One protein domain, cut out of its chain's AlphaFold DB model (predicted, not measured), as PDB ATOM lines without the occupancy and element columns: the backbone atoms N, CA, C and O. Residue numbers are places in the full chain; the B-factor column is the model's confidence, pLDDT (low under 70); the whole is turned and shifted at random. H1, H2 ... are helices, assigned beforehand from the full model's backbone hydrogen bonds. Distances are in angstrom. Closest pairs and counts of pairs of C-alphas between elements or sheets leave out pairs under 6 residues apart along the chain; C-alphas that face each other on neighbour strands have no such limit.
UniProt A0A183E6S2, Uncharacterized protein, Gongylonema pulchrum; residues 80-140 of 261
ATOM      1  N   GLU A  80     177.886 248.404 165.063       77.25
ATOM      2  CA  GLU A  80     176.822 249.414 165.102       77.25
ATOM      3  C   GLU A  80     176.621 250.036 166.495       77.25
ATOM      4  O   GLU A  80     176.508 251.256 166.622       77.25
ATOM      5  N   ALA A  81     176.625 249.225 167.557       80.50
ATOM      6  CA  ALA A  81     176.455 249.695 168.932       80.50
ATOM      7  C   ALA A  81     177.676 250.494 169.415       80.50
ATOM      8  O   ALA A  81     177.525 251.506 170.105       80.50
ATOM      9  N   VAL A  82     178.886 250.073 169.025       85.00
ATOM     10  CA  VAL A  82     180.129 250.798 169.336       85.00
ATOM     11  C   VAL A  82     180.157 252.146 168.623       85.00
ATOM     12  O   VAL A  82     180.416 253.163 169.265       85.00
ATOM     13  N   ILE A  83     179.831 252.169 167.329       82.69
ATOM     14  CA  ILE A  83     179.783 253.391 166.516       82.69
ATOM     15  C   ILE A  83     178.736 254.359 167.072       82.69
ATOM     16  O   ILE A  83     179.044 255.525 167.304       82.69
ATOM     17  N   SER A  84     177.529 253.875 167.369       81.88
ATOM     18  CA  SER A  84     176.452 254.707 167.922       81.88
ATOM     19  C   SER A  84     176.851 255.336 169.258       81.88
ATOM     20  O   SER A  84     176.686 256.539 169.465       81.88
ATOM     21  N   ARG A  85     177.446 254.545 170.160       84.12
ATOM     22  CA  ARG A  85     177.922 255.038 171.458       84.12
ATOM     23  C   ARG A  85     179.061 256.048 171.304       84.12
ATOM     24  O   ARG A  85     179.087 257.041 172.034       84.12
ATOM     25  N   LEU A  86     179.979 255.816 170.366       82.31
ATOM     26  CA  LEU A  86     181.092 256.721 170.083       82.31
ATOM     27  C   LEU A  86     180.588 258.064 169.547       82.31
ATOM     28  O   LEU A  86     180.975 259.097 170.082       82.31
ATOM     29  N   LEU A  87     179.680 258.061 168.569       79.19
ATOM     30  CA  LEU A  87     179.107 259.280 167.987       79.19
ATOM     31  C   LEU A  87     178.366 260.128 169.032       79.19
ATOM     32  O   LEU A  87     178.571 261.341 169.098       79.19
ATOM     33  N   CYS A  88     177.584 259.497 169.912       78.25
ATOM     34  CA  CYS A  88     176.937 260.197 171.027       78.25
ATOM     35  C   CYS A  88     177.953 260.793 172.012       78.25
ATOM     36  O   CYS A  88     177.764 261.906 172.500       78.25
ATOM     37  N   THR A  89     179.043 260.076 172.296       79.81
ATOM     38  CA  THR A  89     180.088 260.541 173.223       79.81
ATOM     39  C   THR A  89     180.902 261.687 172.620       79.81
ATOM     40  O   THR A  89     181.198 262.657 173.311       79.81
ATOM     41  N   LEU A  90     181.214 261.622 171.322       73.94
ATOM     42  CA  LEU A  90     181.913 262.686 170.598       73.94
ATOM     43  C   LEU A  90     181.102 263.984 170.561       73.94
ATOM     44  O   LEU A  90     181.682 265.055 170.697       73.94
ATOM     45  N   ASN A  91     179.773 263.903 170.458       68.75
ATOM     46  CA  ASN A  91     178.905 265.084 170.505       68.75
ATOM     47  C   ASN A  91     178.959 265.809 171.867       68.75
ATOM     48  O   ASN A  91     178.815 267.026 171.952       68.75
ATOM     49  N   LEU A  92     179.193 265.062 172.950       73.69
ATOM     50  CA  LEU A  92     179.340 265.616 174.298       73.69
ATOM     51  C   LEU A  92     180.760 266.125 174.573       73.69
ATOM     52  O   LEU A  92     180.967 266.929 175.487       73.69
ATOM     53  N   LEU A  93     181.738 265.680 173.785       70.38
ATOM     54  CA  LEU A  93     183.129 266.069 173.928       70.38
ATOM     55  C   LEU A  93     183.339 267.463 173.325       70.38
ATOM     56  O   LEU A  93     183.777 267.623 172.187       70.38
ATOM     57  N   LYS A  94     183.045 268.505 174.110       64.00
ATOM     58  CA  LYS A  94     183.480 269.867 173.782       64.00
ATOM     59  C   LYS A  94     185.006 269.898 173.759       64.00
ATOM     60  O   LYS A  94     185.658 269.837 174.800       64.00
ATOM     61  N   MET A  95     185.562 269.972 172.555       66.31
ATOM     62  CA  MET A  95     187.000 270.060 172.344       66.31
ATOM     63  C   MET A  95     187.550 271.305 173.041       66.31
ATOM     64  O   MET A  95     187.115 272.423 172.780       66.31
ATOM     65  N   SER A  96     188.512 271.097 173.940       69.44
ATOM     66  CA  SER A  96     189.073 272.139 174.807       69.44
ATOM     67  C   SER A  96     189.901 273.190 174.051       69.44
ATOM     68  O   SER A  96     190.197 274.238 174.615       69.44
ATOM     69  N   ASN A  97     190.258 272.937 172.782       78.25
ATOM     70  CA  ASN A  97     190.923 273.896 171.899       78.25
ATOM     71  C   ASN A  97     190.524 273.663 170.418       78.25
ATOM     72  O   ASN A  97     190.808 272.587 169.877       78.25
ATOM     73  N   PRO A  98     189.885 274.640 169.745       80.88
ATOM     74  CA  PRO A  98     189.431 274.500 168.360       80.88
ATOM     75  C   PRO A  98     190.569 274.470 167.326       80.88
ATOM     76  O   PRO A  98     190.406 273.848 166.278       80.88
ATOM     77  N   GLU A  99     191.727 275.080 167.599       84.44
ATOM     78  CA  GLU A  99     192.858 275.083 166.657       84.44
ATOM     79  C   GLU A  99     193.486 273.697 166.516       84.44
ATOM     80  O   GLU A  99     193.750 273.232 165.408       84.44
ATOM     81  N   TRP A 100     193.673 272.993 167.632       84.56
ATOM     82  CA  TRP A 100     194.204 271.629 167.614       84.56
ATOM     83  C   TRP A 100     193.243 270.652 166.956       84.56
ATOM     84  O   TRP A 100     193.680 269.742 166.257       84.56
ATOM     85  N   HIS A 101     191.939 270.869 167.130       83.00
ATOM     86  CA  HIS A 101     190.930 270.107 166.411       83.00
ATOM     87  C   HIS A 101     191.072 270.303 164.898       83.00
ATOM     88  O   HIS A 101     191.170 269.324 164.164       83.00
ATOM     89  N   GLN A 102     191.166 271.549 164.426       85.12
ATOM     90  CA  GLN A 102     191.364 271.816 162.999       85.12
ATOM     91  C   GLN A 102     192.683 271.242 162.470       85.12
ATOM     92  O   GLN A 102     192.697 270.673 161.380       85.12
ATOM     93  N   ALA A 103     193.776 271.351 163.228       86.69
ATOM     94  CA  ALA A 103     195.066 270.778 162.850       86.69
ATOM     95  C   ALA A 103     195.008 269.242 162.753       86.69
ATOM     96  O   ALA A 103     195.513 268.666 161.790       86.69
ATOM     97  N   ALA A 104     194.346 268.581 163.707       86.06
ATOM     98  CA  ALA A 104     194.147 267.135 163.691       86.06
ATOM     99  C   ALA A 104     193.257 266.691 162.520       86.06
ATOM    100  O   ALA A 104     193.583 265.716 161.847       86.06
ATOM    101  N   VAL A 105     192.177 267.424 162.233       87.25
ATOM    102  CA  VAL A 105     191.296 267.143 161.088       87.25
ATOM    103  C   VAL A 105     192.046 267.293 159.765       87.25
ATOM    104  O   VAL A 105     191.958 266.398 158.931       87.25
ATOM    105  N   ARG A 106     192.840 268.360 159.588       90.56
ATOM    106  CA  ARG A 106     193.688 268.513 158.390       90.56
ATOM    107  C   ARG A 106     194.658 267.348 158.245       90.56
ATOM    108  O   ARG A 106     194.744 266.757 157.178       90.56
ATOM    109  N   ARG A 107     195.320 266.949 159.336       92.62
ATOM    110  CA  ARG A 107     196.252 265.818 159.299       92.62
ATOM    111  C   ARG A 107     195.566 264.499 158.926       92.62
ATOM    112  O   ARG A 107     196.174 263.692 158.231       92.62
ATOM    113  N   LEU A 108     194.332 264.271 159.379       90.50
ATOM    114  CA  LEU A 108     193.544 263.096 158.990       90.50
ATOM    115  C   LEU A 108     193.186 263.121 157.500       90.50
ATOM    116  O   LEU A 108     193.317 262.097 156.842       90.50
ATOM    117  N   GLN A 109     192.811 264.281 156.960       89.69
ATOM    118  CA  GLN A 109     192.531 264.443 155.528       89.69
ATOM    119  C   GLN A 109     193.773 264.182 154.667       89.69
ATOM    120  O   GLN A 109     193.679 263.476 153.665       89.69
ATOM    121  N   ASP A 110     194.941 264.681 155.087       93.06
ATOM    122  CA  ASP A 110     196.209 264.414 154.399       93.06
ATOM    123  C   ASP A 110     196.527 262.908 154.374       93.06
ATOM    124  O   ASP A 110     196.954 262.376 153.352       93.06
ATOM    125  N   LEU A 111     196.288 262.206 155.489       90.44
ATOM    126  CA  LEU A 111     196.484 260.755 155.581       90.44
ATOM    127  C   LEU A 111     195.476 259.979 154.725       90.44
ATOM    128  O   LEU A 111     195.835 258.970 154.129       90.44
ATOM    129  N   GLU A 112     194.226 260.428 154.640       86.44
ATOM    130  CA  GLU A 112     193.236 259.827 153.742       86.44
ATOM    131  C   GLU A 112     193.634 259.985 152.269       86.44
ATOM    132  O   GLU A 112     193.462 259.048 151.488       86.44
ATOM    133  N   GLU A 113     194.194 261.133 151.885       86.50
ATOM    134  CA  GLU A 113     194.745 261.352 150.542       86.50
ATOM    135  C   GLU A 113     195.963 260.453 150.278       86.50
ATOM    136  O   GLU A 113     196.066 259.830 149.219       86.50
ATOM    137  N   GLU A 114     196.857 260.310 151.257       89.94
ATOM    138  CA  GLU A 114     198.012 259.406 151.182       89.94
ATOM    139  C   GLU A 114     197.572 257.938 151.027       89.94
ATOM    140  O   GLU A 114     198.087 257.206 150.183       89.94
ATOM    141  N   LEU A 115     196.552 257.504 151.770       86.25
ATOM    142  CA  LEU A 115     195.999 256.151 151.653       86.25
ATOM    143  C   LEU A 115     195.280 255.930 150.319       86.25
ATOM    144  O   LEU A 115     195.391 254.851 149.726       86.25
ATOM    145  N   ARG A 116     194.578 256.949 149.813       83.25
ATOM    146  CA  ARG A 116     193.911 256.892 148.508       83.25
ATOM    147  C   ARG A 116     194.921 256.795 147.370       83.25
ATOM    148  O   ARG A 116     194.750 255.963 146.482       83.25
ATOM    149  N   THR A 117     195.984 257.596 147.416       84.19
ATOM    150  CA  THR A 117     197.086 257.544 146.438       84.19
ATOM    151  C   THR A 117     197.874 256.235 146.525       84.19
ATOM    152  O   THR A 117     198.293 255.713 145.494       84.19
ATOM    153  N   ALA A 118     197.983 255.636 147.716       86.31
ATOM    154  CA  ALA A 118     198.528 254.292 147.919       86.31
ATOM    155  C   ALA A 118     197.598 253.152 147.440       86.31
ATOM    156  O   ALA A 118     197.954 251.979 147.558       86.31
ATOM    157  N   GLY A 119     196.410 253.463 146.906       74.50
ATOM    158  CA  GLY A 119     195.453 252.475 146.400       74.50
ATOM    159  C   GLY A 119     194.702 251.709 147.493       74.50
ATOM    160  O   GLY A 119     193.992 250.747 147.194       74.50
ATOM    161  N   VAL A 120     194.817 252.131 148.756       74.31
ATOM    162  CA  VAL A 120     194.063 251.569 149.881       74.31
ATOM    163  C   VAL A 120     192.692 252.240 149.910       74.31
ATOM    164  O   VAL A 120     192.408 253.116 150.724       74.31
ATOM    165  N   SER A 121     191.818 251.858 148.977       68.31
ATOM    166  CA  SER A 121     190.413 252.253 149.044       68.31
ATOM    167  C   SER A 121     189.685 251.319 150.009       68.31
ATOM    168  O   SER A 121     189.517 250.136 149.709       68.31
ATOM    169  N   CYS A 122     189.229 251.831 151.154       59.75
ATOM    170  CA  CYS A 122     188.251 251.105 151.961       59.75
ATOM    171  C   CYS A 122     186.977 250.925 151.118       59.75
ATOM    172  O   CYS A 122     186.383 251.933 150.720       59.75
ATOM    173  N   PRO A 123     186.551 249.684 150.810       62.44
ATOM    174  CA  PRO A 123     185.283 249.473 150.135       62.44
ATOM    175  C   PRO A 123     184.164 250.071 150.999       62.44
ATOM    176  O   PRO A 123     184.223 249.958 152.228       62.44
ATOM    177  N   PRO A 124     183.165 250.733 150.391       65.69
ATOM    178  CA  PRO A 124     182.062 251.316 151.135       65.69
ATOM    179  C   PRO A 124     181.282 250.193 151.821       65.69
ATOM    180  O   PRO A 124     180.516 249.468 151.187       65.69
ATOM    181  N   ASP A 125     181.508 250.022 153.120       75.25
ATOM    182  CA  ASP A 125     180.748 249.085 153.935       75.25
ATOM    183  C   ASP A 125     179.355 249.679 154.172       75.25
ATOM    184  O   ASP A 125     179.154 250.572 155.002       75.25
ATOM    185  N   SER A 126     178.385 249.193 153.399       75.31
ATOM    186  CA  SER A 126     176.994 249.644 153.445       75.31
ATOM    187  C   SER A 126     176.350 249.438 154.819       75.31
ATOM    188  O   SER A 126     175.447 250.200 155.184       75.31
ATOM    189  N   LEU A 127     176.831 248.474 155.613       74.38
ATOM    190  CA  LEU A 127     176.353 248.233 156.975       74.38
ATOM    191  C   LEU A 127     176.847 249.326 157.922       74.38
ATOM    192  O   LEU A 127     176.068 249.848 158.720       74.38
ATOM    193  N   VAL A 128     178.113 249.727 157.791       75.94
ATOM    194  CA  VAL A 128     178.691 250.830 158.569       75.94
ATOM    195  C   VAL A 128     178.050 252.156 158.173       75.94
ATOM    196  O   VAL A 128     177.645 252.919 159.050       75.94
ATOM    197  N   SER A 129     177.873 252.416 156.874       78.38
ATOM    198  CA  SER A 129     177.171 253.615 156.408       78.38
ATOM    199  C   SER A 129     175.736 253.671 156.939       78.38
ATOM    200  O   SER A 129     175.334 254.696 157.486       78.38
ATOM    201  N   SER A 130     174.986 252.563 156.879       76.94
ATOM    202  CA  SER A 130     173.629 252.504 157.436       76.94
ATOM    203  C   SER A 130     173.607 252.708 158.952       76.94
ATOM    204  O   SER A 130     172.689 253.365 159.447       76.94
ATOM    205  N   ALA A 131     174.568 252.148 159.689       77.19
ATOM    206  CA  ALA A 131     174.674 252.307 161.137       77.19
ATOM    207  C   ALA A 131     174.953 253.768 161.520       77.19
ATOM    208  O   ALA A 131     174.308 254.305 162.419       77.19
ATOM    209  N   VAL A 132     175.852 254.439 160.793       77.44
ATOM    210  CA  VAL A 132     176.147 255.867 160.979       77.44
ATOM    211  C   VAL A 132     174.923 256.722 160.655       77.44
ATOM    212  O   VAL A 132     174.574 257.594 161.446       77.44
ATOM    213  N   THR A 133     174.215 256.453 159.552       78.06
ATOM    214  CA  THR A 133     172.975 257.172 159.212       78.06
ATOM    215  C   THR A 133     171.915 257.020 160.303       78.06
ATOM    216  O   THR A 133     171.322 258.015 160.717       78.06
ATOM    217  N   LYS A 134     171.700 255.800 160.815       75.50
ATOM    218  CA  LYS A 134     170.753 255.547 161.914       75.50
ATOM    219  C   LYS A 134     171.173 256.252 163.204       75.50
ATOM    220  O   LYS A 134     170.337 256.872 163.855       75.50
ATOM    221  N   ALA A 135     172.457 256.200 163.555       74.56
ATOM    222  CA  ALA A 135     172.989 256.855 164.745       74.56
ATOM    223  C   ALA A 135     172.880 258.385 164.660       74.56
ATOM    224  O   ALA A 135     172.489 259.025 165.632       74.56
ATOM    225  N   LEU A 136     173.157 258.977 163.494       71.69
ATOM    226  CA  LEU A 136     172.997 260.414 163.258       71.69
ATOM    227  C   LEU A 136     171.526 260.839 163.274       71.69
ATOM    228  O   LEU A 136     171.211 261.871 163.863       71.69
ATOM    229  N   ALA A 137     170.623 260.042 162.696       69.88
ATOM    230  CA  ALA A 137     169.183 260.292 162.765       69.88
ATOM    231  C   ALA A 137     168.644 260.225 164.206       69.88
ATOM    232  O   ALA A 137     167.722 260.958 164.548       69.88
ATOM    233  N   ALA A 138     169.230 259.377 165.056       69.31
ATOM    234  CA  ALA A 138     168.864 259.265 166.467       69.31
ATOM    235  C   ALA A 138     169.509 260.348 167.359       69.31
ATOM    236  O   ALA A 138     168.903 260.770 168.342       69.31
ATOM    237  N   ALA A 139     170.733 260.788 167.043       64.38
ATOM    238  CA  ALA A 139     171.482 261.778 167.825       64.38
ATOM    239  C   ALA A 139     171.138 263.232 167.462       64.38
ATOM    240  O   ALA A 139     171.252 264.128 168.302       64.38
ATOM    241  N   THR A 140     170.713 263.481 166.223       58.12
ATOM    242  CA  THR A 140     170.246 264.797 165.785       58.12
ATOM    243  C   THR A 140     168.808 264.955 166.259       58.12
ATOM    244  O   THR A 140     167.925 264.217 165.839       58.12
TER     245      THR A 140
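Overview. This is residues 80 to 140 of the 261 residues of an uncharacterized protein of Gongylonema pulchrum (UniProt A0A183E6S2). The model is a flat, open frame with an empty middle: H1 and H3 pack on each other on one side, and the long helix H2 stands free on the other, joined to them by links at its two ends. The printed part has 61 residues with three named helices, in the order H1, H2, H3, and no named strand; the class is all helix. It is loose, with a radius of gyration of the C-alphas of 14.2 A, and spans 35 by 33 by 16 A.

Along the chain. H1, residues 80 to 92, begins at C-alpha 80 (176.822, 249.414, 165.102) and is 18.8 A long. H2, residues 98 to 117, measures 28.8 A. H3, residues 126 to 139, measures 19.6 A and ends at C-alpha 139 (171.482, 261.778, 167.825).

Arrangement. H1 and H3 touch, the closest C-alphas being those of Ser 84 and Ala 135, 5.2 A apart. They run the same way at a steep tilt of 40 degrees. H2 is apart from H1 and from H3. In H1, H2 and H3 every O i to N i+4 pair is within hydrogen-bond range.

Size, cuts and confidence. The C-alphas farthest apart, those of Ala 118 and Ala 138, are 35.3 A apart. The printed part has no cut; the link from H1 to H2 is tight, that from H2 to H3 short. The pLDDT is under 70 at residues 91, 94 to 96, 121 to 124 and 137 to 140.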